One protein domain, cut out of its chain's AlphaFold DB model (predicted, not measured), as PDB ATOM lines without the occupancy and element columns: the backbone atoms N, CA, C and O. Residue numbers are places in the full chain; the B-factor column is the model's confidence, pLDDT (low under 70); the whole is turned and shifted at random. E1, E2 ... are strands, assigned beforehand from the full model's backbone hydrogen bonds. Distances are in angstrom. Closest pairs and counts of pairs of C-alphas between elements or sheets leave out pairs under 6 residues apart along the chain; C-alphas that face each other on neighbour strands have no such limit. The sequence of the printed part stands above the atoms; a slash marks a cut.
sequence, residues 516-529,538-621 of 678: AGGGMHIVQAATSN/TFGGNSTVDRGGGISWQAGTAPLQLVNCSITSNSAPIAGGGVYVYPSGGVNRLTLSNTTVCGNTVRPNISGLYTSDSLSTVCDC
ATOM      1  N   ALA A 516      35.880  86.589  12.583       94.06
ATOM      2  CA  ALA A 516      34.870  85.724  13.185       94.06
ATOM      3  C   ALA A 516      35.277  85.129  14.529       94.06
ATOM      4  O   ALA A 516      36.461  85.058  14.874       94.06
ATOM      5  N   GLY A 517      34.279  84.676  15.291       94.38
ATOM      6  CA  GLY A 517      34.494  83.963  16.550       94.38
ATOM      7  C   GLY A 517      35.096  84.865  17.614       94.38
ATOM      8  O   GLY A 517      36.221  84.622  18.044       94.38
ATOM      9  N   GLY A 518      34.369  85.907  18.025       95.44
ATOM     10  CA  GLY A 518      34.837  86.812  19.079       95.44
ATOM     11  C   GLY A 518      35.250  86.028  20.328       95.44
ATOM     12  O   GLY A 518      36.374  86.161  20.809       95.44
ATOM     13  N   GLY A 519      34.387  85.120  20.790       97.69
ATOM     14  CA  GLY A 519      34.700  84.185  21.869       97.69
ATOM     15  C   GLY A 519      35.543  83.000  21.397       97.69
ATOM     16  O   GLY A 519      36.638  82.776  21.917       97.69
ATOM     17  N   MET A 520      35.049  82.237  20.421       97.94
ATOM     18  CA  MET A 520      35.722  81.039  19.915       97.94
ATOM     19  C   MET A 520      35.524  80.841  18.410       97.94
ATOM     20  O   MET A 520      34.416  80.982  17.897       97.94
ATOM     21  N   HIS A 521      36.588  80.454  17.709       97.56
ATOM     22  CA  HIS A 521      36.536  80.003  16.321       97.56
ATOM     23  C   HIS A 521      37.002  78.548  16.211       97.56
ATOM     24  O   HIS A 521      38.065  78.193  16.715       97.56
ATOM     25  N   ILE A 522      36.215  77.692  15.567       95.94
ATOM     26  CA  ILE A 522      36.530  76.271  15.393       95.94
ATOM     27  C   ILE A 522      36.614  75.977  13.904       95.94
ATOM     28  O   ILE A 522      35.657  76.219  13.173       95.94
ATOM     29  N   VAL A 523      37.737  75.414  13.477       93.38
ATOM     30  CA  VAL A 523      37.981  74.982  12.105       93.38
ATOM     31  C   VAL A 523      38.260  73.494  12.107       93.38
ATOM     32  O   VAL A 523      39.151  73.017  12.809       93.38
ATOM     33  N   GLN A 524      37.506  72.764  11.302       89.94
ATOM     34  CA  GLN A 524      37.797  71.380  10.973       89.94
ATOM     35  C   GLN A 524      38.014  71.282   9.464       89.94
ATOM     36  O   GLN A 524      37.230  71.827   8.681       89.94
ATOM     37  N   ALA A 525      39.055  70.572   9.039       86.19
ATOM     38  CA  ALA A 525      39.222  70.257   7.627       86.19
ATOM     39  C   ALA A 525      38.041  69.405   7.124       86.19
ATOM     40  O   ALA A 525      37.424  68.652   7.879       86.19
ATOM     41  N   ALA A 526      37.736  69.470   5.827       81.75
ATOM     42  CA  ALA A 526      36.565  68.795   5.253       81.75
ATOM     43  C   ALA A 526      36.546  67.267   5.473       81.75
ATOM     44  O   ALA A 526      35.476  66.670   5.459       81.75
ATOM     45  N   THR A 527      37.708  66.641   5.686       82.00
ATOM     46  CA  THR A 527      37.887  65.203   5.965       82.00
ATOM     47  C   THR A 527      38.165  64.893   7.439       82.00
ATOM     48  O   THR A 527      38.368  63.737   7.804       82.00
ATOM     49  N   SER A 528      38.198  65.915   8.291       79.88
ATOM     50  CA  SER A 528      38.566  65.812   9.700       79.88
ATOM     51  C   SER A 528      37.450  65.188  10.527       79.88
ATOM     52  O   SER A 528      36.284  65.576  10.397       79.88
ATOM     53  N   ASN A 529      37.811  64.239  11.393       82.00
ATOM     54  CA  ASN A 529      36.921  63.615  12.375       82.00
ATOM     55  C   ASN A 529      37.161  64.123  13.810       82.00
ATOM     56  O   ASN A 529      36.586  63.578  14.753       82.00
ATOM     57  N   THR A 538      30.271  79.431  29.589       98.69
ATOM     58  CA  THR A 538      29.599  80.720  29.366       98.69
ATOM     59  C   THR A 538      30.345  81.531  28.314       98.69
ATOM     60  O   THR A 538      31.543  81.754  28.455       98.69
ATOM     61  N   PHE A 539      29.635  82.015  27.297       98.56
ATOM     62  CA  PHE A 539      30.117  82.932  26.269       98.56
ATOM     63  C   PHE A 539      29.367  84.260  26.399       98.56
ATOM     64  O   PHE A 539      28.200  84.344  26.021       98.56
ATOM     65  N   GLY A 540      30.024  85.282  26.956       97.38
ATOM     66  CA  GLY A 540      29.385  86.546  27.335       97.38
ATOM     67  C   GLY A 540      30.100  87.796  26.829       97.38
ATOM     68  O   GLY A 540      31.281  87.973  27.111       97.38
ATOM     69  N   GLY A 541      29.416  88.713  26.143       94.75
ATOM     70  CA  GLY A 541      30.018  90.014  25.797       94.75
ATOM     71  C   GLY A 541      31.127  89.950  24.741       94.75
ATOM     72  O   GLY A 541      31.890  90.901  24.609       94.75
ATOM     73  N   ASN A 542      31.288  88.831  24.029       98.12
ATOM     74  CA  ASN A 542      32.306  88.723  22.985       98.12
ATOM     75  C   ASN A 542      31.823  89.407  21.703       98.12
ATOM     76  O   ASN A 542      30.635  89.348  21.390       98.12
ATOM     77  N   SER A 543      32.720  90.033  20.946       95.88
ATOM     78  CA  SER A 543      32.339  90.784  19.750       95.88
ATOM     79  C   SER A 543      33.232  90.516  18.548       95.88
ATOM     80  O   SER A 543      34.421  90.239  18.677       95.88
ATOM     81  N   THR A 544      32.672  90.656  17.356       94.56
ATOM     82  CA  THR A 544      33.411  90.620  16.093       94.56
ATOM     83  C   THR A 544      32.882  91.677  15.124       94.56
ATOM     84  O   THR A 544      31.820  92.244  15.382       94.56
ATOM     85  N   VAL A 545      33.602  91.969  14.035       91.25
ATOM     86  CA  VAL A 545      33.141  92.912  12.997       91.25
ATOM     87  C   VAL A 545      32.321  92.208  11.906       91.25
ATOM     88  O   VAL A 545      31.452  92.846  11.318       91.25
ATOM     89  N   ASP A 546      32.517  90.904  11.676       89.06
ATOM     90  CA  ASP A 546      31.771  90.138  10.663       89.06
ATOM     91  C   ASP A 546      30.820  89.094  11.295       89.06
ATOM     92  O   ASP A 546      29.656  89.428  11.545       89.06
ATOM     93  N   ARG A 547      31.250  87.859  11.611       91.44
ATOM     94  CA  ARG A 547      30.315  86.755  11.973       91.44
ATOM     95  C   ARG A 547      30.658  85.990  13.248       91.44
ATOM     96  O   ARG A 547      31.815  85.686  13.516       91.44
ATOM     97  N   GLY A 548      29.648  85.533  13.990       88.38
ATOM     98  CA  GLY A 548      29.864  84.613  15.115       88.38
ATOM     99  C   GLY A 548      30.475  85.304  16.330       88.38
ATOM    100  O   GLY A 548      31.634  85.057  16.660       88.38
ATOM    101  N   GLY A 549      29.718  86.186  16.985       91.56
ATOM    102  CA  GLY A 549      30.218  86.987  18.108       91.56
ATOM    103  C   GLY A 549      30.670  86.108  19.272       91.56
ATOM    104  O   GLY A 549      31.791  86.240  19.760       91.56
ATOM    105  N   GLY A 550      29.829  85.150  19.665       96.38
ATOM    106  CA  GLY A 550      30.178  84.126  20.648       96.38
ATOM    107  C   GLY A 550      31.062  83.043  20.036       96.38
ATOM    108  O   GLY A 550      32.239  82.926  20.379       96.38
ATOM    109  N   ILE A 551      30.496  82.255  19.123       97.62
ATOM    110  CA  ILE A 551      31.156  81.107  18.493       97.62
ATOM    111  C   ILE A 551      31.028  81.203  16.973       97.62
ATOM    112  O   ILE A 551      29.968  81.523  16.444       97.62
ATOM    113  N   SER A 552      32.085  80.856  16.248       96.00
ATOM    114  CA  SER A 552      31.986  80.516  14.830       96.00
ATOM    115  C   SER A 552      32.591  79.144  14.558       96.00
ATOM    116  O   SER A 552      33.606  78.777  15.149       96.00
ATOM    117  N   TRP A 553      31.964  78.374  13.673       94.75
ATOM    118  CA  TRP A 553      32.348  76.995  13.405       94.75
ATOM    119  C   TRP A 553      32.336  76.674  11.912       94.75
ATOM    120  O   TRP A 553      31.297  76.734  11.253       94.75
ATOM    121  N   GLN A 554      33.504  76.306  11.392       92.12
ATOM    122  CA  GLN A 554      33.690  75.727  10.073       92.12
ATOM    123  C   GLN A 554      33.730  74.201  10.189       92.12
ATOM    124  O   GLN A 554      34.698  73.627  10.693       92.12
ATOM    125  N   ALA A 555      32.645  73.569   9.743       83.75
ATOM    126  CA  ALA A 555      32.400  72.149   9.947       83.75
ATOM    127  C   ALA A 555      33.249  71.243   9.038       83.75
ATOM    128  O   ALA A 555      33.362  71.480   7.834       83.75
ATOM    129  N   GLY A 556      33.776  70.173   9.637       82.44
ATOM    130  CA  GLY A 556      34.442  69.049   8.972       82.44
ATOM    131  C   GLY A 556      33.480  67.880   8.780       82.44
ATOM    132  O   GLY A 556      32.333  68.100   8.393       82.44
ATOM    133  N   THR A 557      33.913  66.646   9.074       81.25
ATOM    134  CA  THR A 557      33.033  65.454   9.042       81.25
ATOM    135  C   THR A 557      32.371  65.136  10.383       81.25
ATOM    136  O   THR A 557      31.324  64.494  10.384       81.25
ATOM    137  N   ALA A 558      32.936  65.596  11.504       82.88
ATOM    138  CA  ALA A 558      32.412  65.337  12.844       82.88
ATOM    139  C   ALA A 558      31.545  66.494  13.383       82.88
ATOM    140  O   ALA A 558      31.860  67.663  13.129       82.88
ATOM    141  N   PRO A 559      30.487  66.201  14.166       83.50
ATOM    142  CA  PRO A 559      29.620  67.225  14.739       83.50
ATOM    143  C   PRO A 559      30.312  68.005  15.866       83.50
ATOM    144  O   PRO A 559      31.229  67.507  16.523       83.50
ATOM    145  N   LEU A 560      29.815  69.218  16.116       90.12
ATOM    146  CA  LEU A 560      30.147  70.035  17.282       90.12
ATOM    147  C   LEU A 560      28.991  69.985  18.286       90.12
ATOM    148  O   LEU A 560      27.836  70.195  17.906       90.12
ATOM    149  N   GLN A 561      29.302  69.733  19.559       92.31
ATOM    150  CA  GLN A 561      28.317  69.656  20.639       92.31
ATOM    151  C   GLN A 561      28.551  70.744  21.689       92.31
ATOM    152  O   GLN A 561      29.667  70.908  22.190       92.31
ATOM    153  N   LEU A 562      27.472  71.445  22.041       97.00
ATOM    154  CA  LEU A 562      27.399  72.370  23.167       97.00
ATOM    155  C   LEU A 562      26.444  71.785  24.209       97.00
ATOM    156  O   LEU A 562      25.280  71.523  23.903       97.00
ATOM    157  N   VAL A 563      26.942  71.566  25.422       97.81
ATOM    158  CA  VAL A 563      26.192  70.933  26.512       97.81
ATOM    159  C   VAL A 563      26.189  71.857  27.720       97.81
ATOM    160  O   VAL A 563      27.257  72.245  28.187       97.81
ATOM    161  N   ASN A 564      25.012  72.187  28.257       97.44
ATOM    162  CA  ASN A 564      24.864  73.062  29.429       97.44
ATOM    163  C   ASN A 564      25.545  74.436  29.263       97.44
ATOM    164  O   ASN A 564      26.126  74.971  30.211       97.44
ATOM    165  N   CYS A 565      25.547  74.992  28.053       98.50
ATOM    166  CA  CYS A 565      26.226  76.254  27.771       98.50
ATOM    167  C   CYS A 565      25.270  77.454  27.849       98.50
ATOM    168  O   CYS A 565      24.067  77.329  27.631       98.50
ATOM    169  N   SER A 566      25.825  78.639  28.104       97.88
ATOM    170  CA  SER A 566      25.112  79.919  28.016       97.88
ATOM    171  C   SER A 566      25.843  80.853  27.056       97.88
ATOM    172  O   SER A 566      27.034  81.101  27.232       97.88
ATOM    173  N   ILE A 567      25.161  81.342  26.021       97.69
ATOM    174  CA  ILE A 567      25.719  82.202  24.969       97.69
ATOM    175  C   ILE A 567      24.874  83.469  24.879       97.69
ATOM    176  O   ILE A 567      23.836  83.499  24.210       97.69
ATOM    177  N   THR A 568      25.320  84.520  25.564       94.31
ATOM    178  CA  THR A 568      24.531  85.742  25.751       94.31
ATOM    179  C   THR A 568      25.330  87.017  25.543       94.31
ATOM    180  O   THR A 568      26.533  87.065  25.786       94.31
ATOM    181  N   SER A 569      24.656  88.093  25.137       92.81
ATOM    182  CA  SER A 569      25.265  89.428  25.023       92.81
ATOM    183  C   SER A 569      26.468  89.492  24.077       92.81
ATOM    184  O   SER A 569      27.313  90.370  24.221       92.81
ATOM    185  N   ASN A 570      26.587  88.565  23.127       95.06
ATOM    186  CA  ASN A 570      27.650  88.591  22.129       95.06
ATOM    187  C   ASN A 570      27.224  89.421  20.911       95.06
ATOM    188  O   ASN A 570      26.031  89.557  20.630       95.06
ATOM    189  N   SER A 571      28.198  89.974  20.186       91.00
ATOM    190  CA  SER A 571      27.952  90.897  19.080       91.00
ATOM    191  C   SER A 571      28.639  90.503  17.774       91.00
ATOM    192  O   SER A 571      29.839  90.239  17.759       91.00
ATOM    193  N   ALA A 572      27.889  90.492  16.672       89.81
ATOM    194  CA  ALA A 572      28.417  90.310  15.318       89.81
ATOM    195  C   ALA A 572      27.512  91.034  14.309       89.81
ATOM    196  O   ALA A 572      26.365  90.620  14.187       89.81
ATOM    197  N   PRO A 573      27.980  92.069  13.590       80.00
ATOM    198  CA  PRO A 573      27.149  92.870  12.688       80.00
ATOM    199  C   PRO A 573      26.515  92.126  11.507       80.00
ATOM    200  O   PRO A 573      25.482  92.573  11.020       80.00
ATOM    201  N   ILE A 574      27.117  91.034  11.015       81.06
ATOM    202  CA  ILE A 574      26.660  90.388   9.772       81.06
ATOM    203  C   ILE A 574      25.753  89.190  10.047       81.06
ATOM    204  O   ILE A 574      24.655  89.118   9.499       81.06
ATOM    205  N   ALA A 575      26.187  88.223  10.860       82.94
ATOM    206  CA  ALA A 575      25.354  87.066  11.189       82.94
ATOM    207  C   ALA A 575      25.833  86.316  12.435       82.94
ATOM    208  O   ALA A 575      27.031  86.247  12.725       82.94
ATOM    209  N   GLY A 576      24.886  85.661  13.115       80.62
ATOM    210  CA  GLY A 576      25.173  84.756  14.222       80.62
ATOM    211  C   GLY A 576      25.790  85.484  15.409       80.62
ATOM    212  O   GLY A 576      26.910  85.167  15.803       80.62
ATOM    213  N   GLY A 577      25.080  86.470  15.973       82.62
ATOM    214  CA  GLY A 577      25.556  87.201  17.154       82.62
ATOM    215  C   GLY A 577      26.014  86.247  18.262       82.62
ATOM    216  O   GLY A 577      27.097  86.422  18.818       82.62
ATOM    217  N   GLY A 578      25.241  85.182  18.501       90.50
ATOM    218  CA  GLY A 578      25.624  84.072  19.370       90.50
ATOM    219  C   GLY A 578      26.532  83.067  18.660       90.50
ATOM    220  O   GLY A 578      27.688  82.906  19.049       90.50
ATOM    221  N   VAL A 579      26.019  82.390  17.626       94.75
ATOM    222  CA  VAL A 579      26.739  81.328  16.907       94.75
ATOM    223  C   VAL A 579      26.615  81.473  15.391       94.75
ATOM    224  O   VAL A 579      25.525  81.654  14.854       94.75
ATOM    225  N   TYR A 580      27.727  81.318  14.679       93.62
ATOM    226  CA  TYR A 580      27.751  81.231  13.222       93.62
ATOM    227  C   TYR A 580      28.323  79.885  12.757       93.62
ATOM    228  O   TYR A 580      29.458  79.542  13.078       93.62
ATOM    229  N   VAL A 581      27.558  79.128  11.974       91.38
ATOM    230  CA  VAL A 581      27.971  77.851  11.377       91.38
ATOM    231  C   VAL A 581      28.168  78.059   9.880       91.38
ATOM    232  O   VAL A 581      27.229  78.416   9.166       91.38
ATOM    233  N   TYR A 582      29.387  77.837   9.388       88.31
ATOM    234  CA  TYR A 582      29.675  77.958   7.961       88.31
ATOM    235  C   TYR A 582      28.944  76.862   7.168       88.31
ATOM    236  O   TYR A 582      28.844  75.726   7.643       88.31
ATOM    237  N   PRO A 583      28.478  77.161   5.941       75.88
ATOM    238  CA  PRO A 583      27.918  76.148   5.059       75.88
ATOM    239  C   PRO A 583      28.950  75.043   4.784       75.88
ATOM    240  O   PRO A 583      29.962  75.273   4.127       75.88
ATOM    241  N   SER A 584      28.690  73.839   5.287       65.50
ATOM    242  CA  SER A 584      29.317  72.605   4.808       65.50
ATOM    243  C   SER A 584      28.339  71.940   3.842       65.50
ATOM    244  O   SER A 584      27.142  72.199   3.933       65.50
ATOM    245  N   GLY A 585      28.806  71.111   2.906       60.06
ATOM    246  CA  GLY A 585      27.998  70.487   1.841       60.06
ATOM    247  C   GLY A 585      26.846  69.553   2.272       60.06
ATOM    248  O   GLY A 585      26.536  68.621   1.540       60.06
ATOM    249  N   GLY A 586      26.215  69.766   3.433       53.34
ATOM    250  CA  GLY A 586      24.846  69.339   3.725       53.34
ATOM    251  C   GLY A 586      24.653  68.381   4.902       53.34
ATOM    252  O   GLY A 586      23.507  68.044   5.193       53.34
ATOM    253  N   VAL A 587      25.711  67.929   5.591       63.12
ATOM    254  CA  VAL A 587      25.589  66.785   6.526       63.12
ATOM    255  C   VAL A 587      25.713  67.152   8.009       63.12
ATOM    256  O   VAL A 587      24.987  66.592   8.830       63.12
ATOM    257  N   ASN A 588      26.573  68.110   8.370       72.69
ATOM    258  CA  ASN A 588      26.898  68.384   9.772       72.69
ATOM    259  C   ASN A 588      26.093  69.535  10.372       72.69
ATOM    260  O   ASN A 588      25.914  70.586   9.758       72.69
ATOM    261  N   ARG A 589      25.603  69.308  11.595       82.94
ATOM    262  CA  ARG A 589      24.765  70.238  12.357       82.94
ATOM    263  C   ARG A 589      25.363  70.459  13.736       82.94
ATOM    264  O   ARG A 589      25.839  69.515  14.369       82.94
ATOM    265  N   LEU A 590      25.309  71.700  14.201       89.94
ATOM    266  CA  LEU A 590      25.625  72.036  15.584       89.94
ATOM    267  C   LEU A 590      24.586  71.375  16.489       89.94
ATOM    268  O   LEU A 590      23.395  71.519  16.240       89.94
ATOM    269  N   THR A 591      25.007  70.669  17.532       92.50
ATOM    270  CA  THR A 591      24.075  70.072  18.495       92.50
ATOM    271  C   THR A 591      24.067  70.870  19.789       92.50
ATOM    272  O   THR A 591      25.117  71.077  20.396       92.50
ATOM    273  N   LEU A 592      22.877  71.287  20.210       95.31
ATOM    274  CA  LEU A 592      22.629  71.945  21.485       95.31
ATOM    275  C   LEU A 592      21.945  70.964  22.434       95.31
ATOM    276  O   LEU A 592      20.910  70.388  22.087       95.31
ATOM    277  N   SER A 593      22.509  70.800  23.627       95.75
ATOM    278  CA  SER A 593      21.850  70.106  24.726       95.75
ATOM    279  C   SER A 593      21.839  70.970  25.977       95.75
ATOM    280  O   SER A 593      22.889  71.476  26.387       95.75
ATOM    281  N   ASN A 594      20.648  71.185  26.544       95.81
ATOM    282  CA  ASN A 594      20.413  72.060  27.695       95.81
ATOM    283  C   ASN A 594      21.178  73.402  27.603       95.81
ATOM    284  O   ASN A 594      21.826  73.843  28.549       95.81
ATOM    285  N   THR A 595      21.204  74.008  26.413       96.88
ATOM    286  CA  THR A 595      22.031  75.187  26.109       96.88
ATOM    287  C   THR A 595      21.158  76.398  25.804       96.88
ATOM    288  O   THR A 595      20.173  76.289  25.079       96.88
ATOM    289  N   THR A 596      21.532  77.560  26.342       95.31
ATOM    290  CA  THR A 596      20.825  78.835  26.143       95.31
ATOM    291  C   THR A 596      21.593  79.741  25.182       95.31
ATOM    292  O   THR A 596      22.781  79.986  25.389       95.31
ATOM    293  N   VAL A 597      20.926  80.271  24.153       93.31
ATOM    294  CA  VAL A 597      21.479  81.236  23.189       93.31
ATOM    295  C   VAL A 597      20.504  82.407  23.018       93.31
ATOM    296  O   VAL A 597      19.551  82.321  22.242       93.31
ATOM    297  N   CYS A 598      20.726  83.496  23.757       87.44
ATOM    298  CA  CYS A 598      19.764  84.601  23.895       87.44
ATOM    299  C   CYS A 598      20.453  85.967  24.037       87.44
ATOM    300  O   CYS A 598      21.612  86.048  24.433       87.44
ATOM    301  N   GLY A 599      19.750  87.058  23.719       80.19
ATOM    302  CA  GLY A 599      20.244  88.423  23.946       80.19
ATOM    303  C   GLY A 599      21.547  88.783  23.216       80.19
ATOM    304  O   GLY A 599      22.352  89.535  23.763       80.19
ATOM    305  N   ASN A 600      21.801  88.223  22.027       87.19
ATOM    306  CA  ASN A 600      22.944  88.585  21.176       87.19
ATOM    307  C   ASN A 600      22.522  89.634  20.124       87.19
ATOM    308  O   ASN A 600      21.346  89.715  19.782       87.19
ATOM    309  N   THR A 601      23.456  90.447  19.611       76.81
ATOM    310  CA  THR A 601      23.101  91.689  18.878       76.81
ATOM    311  C   THR A 601      22.465  91.495  17.503       76.81
ATOM    312  O   THR A 601      21.788  92.404  17.037       76.81
ATOM    313  N   VAL A 602      22.662  90.346  16.849       69.44
ATOM    314  CA  VAL A 602      22.083  90.056  15.527       69.44
ATOM    315  C   VAL A 602      21.230  88.800  15.575       69.44
ATOM    316  O   VAL A 602      21.646  87.774  16.123       69.44
ATOM    317  N   ARG A 603      20.045  88.905  14.958       65.38
ATOM    318  CA  ARG A 603      19.064  87.831  14.805       65.38
ATOM    319  C   ARG A 603      19.133  87.210  13.398       65.38
ATOM    320  O   ARG A 603      19.291  87.939  12.421       65.38
ATOM    321  N   PRO A 604      18.999  85.876  13.272       70.19
ATOM    322  CA  PRO A 604      18.905  84.904  14.361       70.19
ATOM    323  C   PRO A 604      20.214  84.815  15.159       70.19
ATOM    324  O   PRO A 604      21.307  85.002  14.616       70.19
ATOM    325  N   ASN A 605      20.096  84.500  16.451       81.88
ATOM    326  CA  ASN A 605      21.228  84.308  17.355       81.88
ATOM    327  C   ASN A 605      22.146  83.188  16.850       81.88
ATOM    328  O   ASN A 605      23.353  83.245  17.093       81.88
ATOM    329  N   ILE A 606      21.585  82.198  16.145       87.50
ATOM    330  CA  ILE A 606      22.318  81.139  15.453       87.50
ATOM    331  C   ILE A 606      22.098  81.262  13.947       87.50
ATOM    332  O   ILE A 606      20.984  81.134  13.446       87.50
ATOM    333  N   SER A 607      23.180  81.452  13.198       87.62
ATOM    334  CA  SER A 607      23.152  81.448  11.737       87.62
ATOM    335  C   SER A 607      23.817  80.185  11.195       87.62
ATOM    336  O   SER A 607      25.037  80.074  11.240       87.62
ATOM    337  N   GLY A 608      23.020  79.258  10.658       83.81
ATOM    338  CA  GLY A 608      23.465  78.012  10.019       83.81
ATOM    339  C   GLY A 608      22.731  76.780  10.564       83.81
ATOM    340  O   GLY A 608      21.726  76.919  11.258       83.81
ATOM    341  N   LEU A 609      23.185  75.570  10.218       85.19
ATOM    342  CA  LEU A 609      22.473  74.332  10.563       85.19
ATOM    343  C   LEU A 609      22.736  73.888  12.010       85.19
ATOM    344  O   LEU A 609      23.886  73.665  12.400       85.19
ATOM    345  N   TYR A 610      21.665  73.662  12.774       88.31
ATOM    346  CA  TYR A 610      21.734  73.128  14.132       88.31
ATOM    347  C   TYR A 610      20.554  72.202  14.464       88.31
ATOM    348  O   TYR A 610      19.545  72.173  13.762       88.31
ATOM    349  N   THR A 611      20.710  71.433  15.536       88.81
ATOM    350  CA  THR A 611      19.680  70.636  16.209       88.81
ATOM    351  C   THR A 611      19.726  70.942  17.699       88.81
ATOM    352  O   THR A 611      20.815  71.068  18.261       88.81
ATOM    353  N   SER A 612      18.570  71.023  18.346       88.94
ATOM    354  CA  SER A 612      18.456  71.312  19.776       88.94
ATOM    355  C   SER A 612      17.526  70.320  20.467       88.94
ATOM    356  O   SER A 612      16.520  69.909  19.888       88.94
ATOM    357  N   ASP A 613      17.858  69.940  21.701       85.81
ATOM    358  CA  ASP A 613      16.930  69.216  22.572       85.81
ATOM    359  C   ASP A 613      15.832  70.138  23.135       85.81
ATOM    360  O   ASP A 613      15.850  71.354  22.942       85.81
ATOM    361  N   SER A 614      14.860  69.556  23.841       85.69
ATOM    362  CA  SER A 614      13.749  70.299  24.452       85.69
ATOM    363  C   SER A 614      14.146  71.130  25.676       85.69
ATOM    364  O   SER A 614      13.319  71.885  26.179       85.69
ATOM    365  N   LEU A 615      15.369  70.962  26.188       88.50
ATOM    366  CA  LEU A 615      15.906  71.727  27.318       88.50
ATOM    367  C   LEU A 615      16.690  72.960  26.851       88.50
ATOM    368  O   LEU A 615      16.933  73.876  27.633       88.50
ATOM    369  N   SER A 616      17.102  72.992  25.584       89.38
ATOM    370  CA  SER A 616      17.820  74.113  24.991       89.38
ATOM    371  C   SER A 616      16.869  75.249  24.628       89.38
ATOM    372  O   SER A 616      15.768  75.028  24.130       89.38
ATOM    373  N   THR A 617      17.326  76.482  24.834       88.75
ATOM    374  CA  THR A 617      16.566  77.699  24.533       88.75
ATOM    375  C   THR A 617      17.350  78.553  23.548       88.75
ATOM    376  O   THR A 617      18.469  78.970  23.836       88.75
ATOM    377  N   VAL A 618      16.768  78.839  22.384       85.81
ATOM    378  CA  VAL A 618      17.315  79.799  21.418       85.81
ATOM    379  C   VAL A 618      16.300  80.926  21.287       85.81
ATOM    380  O   VAL A 618      15.227  80.724  20.721       85.81
ATOM    381  N   CYS A 619      16.611  82.103  21.834       76.19
ATOM    382  CA  CYS A 619      15.691  83.244  21.849       76.19
ATOM    383  C   CYS A 619      15.705  83.978  20.500       76.19
ATOM    384  O   CYS A 619      16.056  85.158  20.424       76.19
ATOM    385  N   ASP A 620      15.382  83.269  19.419       69.25
ATOM    386  CA  ASP A 620      15.248  83.825  18.076       69.25
ATOM    387  C   ASP A 620      13.856  84.432  17.904       69.25
ATOM    388  O   ASP A 620      12.866  83.723  17.738       69.25
ATOM    389  N   CYS A 621      13.775  85.762  17.912       65.19
ATOM    390  CA  CYS A 621      12.555  86.454  17.521       65.19
ATOM    391  C   CYS A 621      12.437  86.469  16.009       65.19
ATOM    392  O   CYS A 621      12.886  87.403  15.352       65.19
TER     393      CYS A 621
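AT A GLANCE: This is residues 516 to 529 and 538 to 621 of the 678 residues of the protein "Probable pectate lyase C" of Planctomycetes bacterium (UniProt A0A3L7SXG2). With little regular structure, the chain winds in stacked turns, a three-sided solenoid with a small parallel sheet on each side: E1 E3 E6, E2 E5 E8 and E4 E7 E9. Nine named strands, E1 to E9 in order, hold 30 of the 98 printed residues: all strand, no named helix. It is compact, with a radius of gyration of the C-alphas of 12.1 A, and spans 34 by 31 by 21 A.

HOW THE PARTS SIT: E1, residues 520 to 523, is parallel to E3, residues 551 to 554; N 552 and O 520, 2.9 A apart, are within hydrogen-bond range. E4, residues 561 to 563, runs on into E5, residues 566 to 568, at 97 degrees.

IN THESE COORDINATES: E1, 10.1 A long, begins at C-alpha 520 (35.722, 81.039, 19.915); E9, residues 610 to 612, ends at C-alpha 612 (18.456, 71.312, 19.776).

THE WHOLE: C-alphas 529 and 538 are 25.2 A apart across the cut of residues 530 to 537. Residues 584 to 587, among others, are under pLDDT 70.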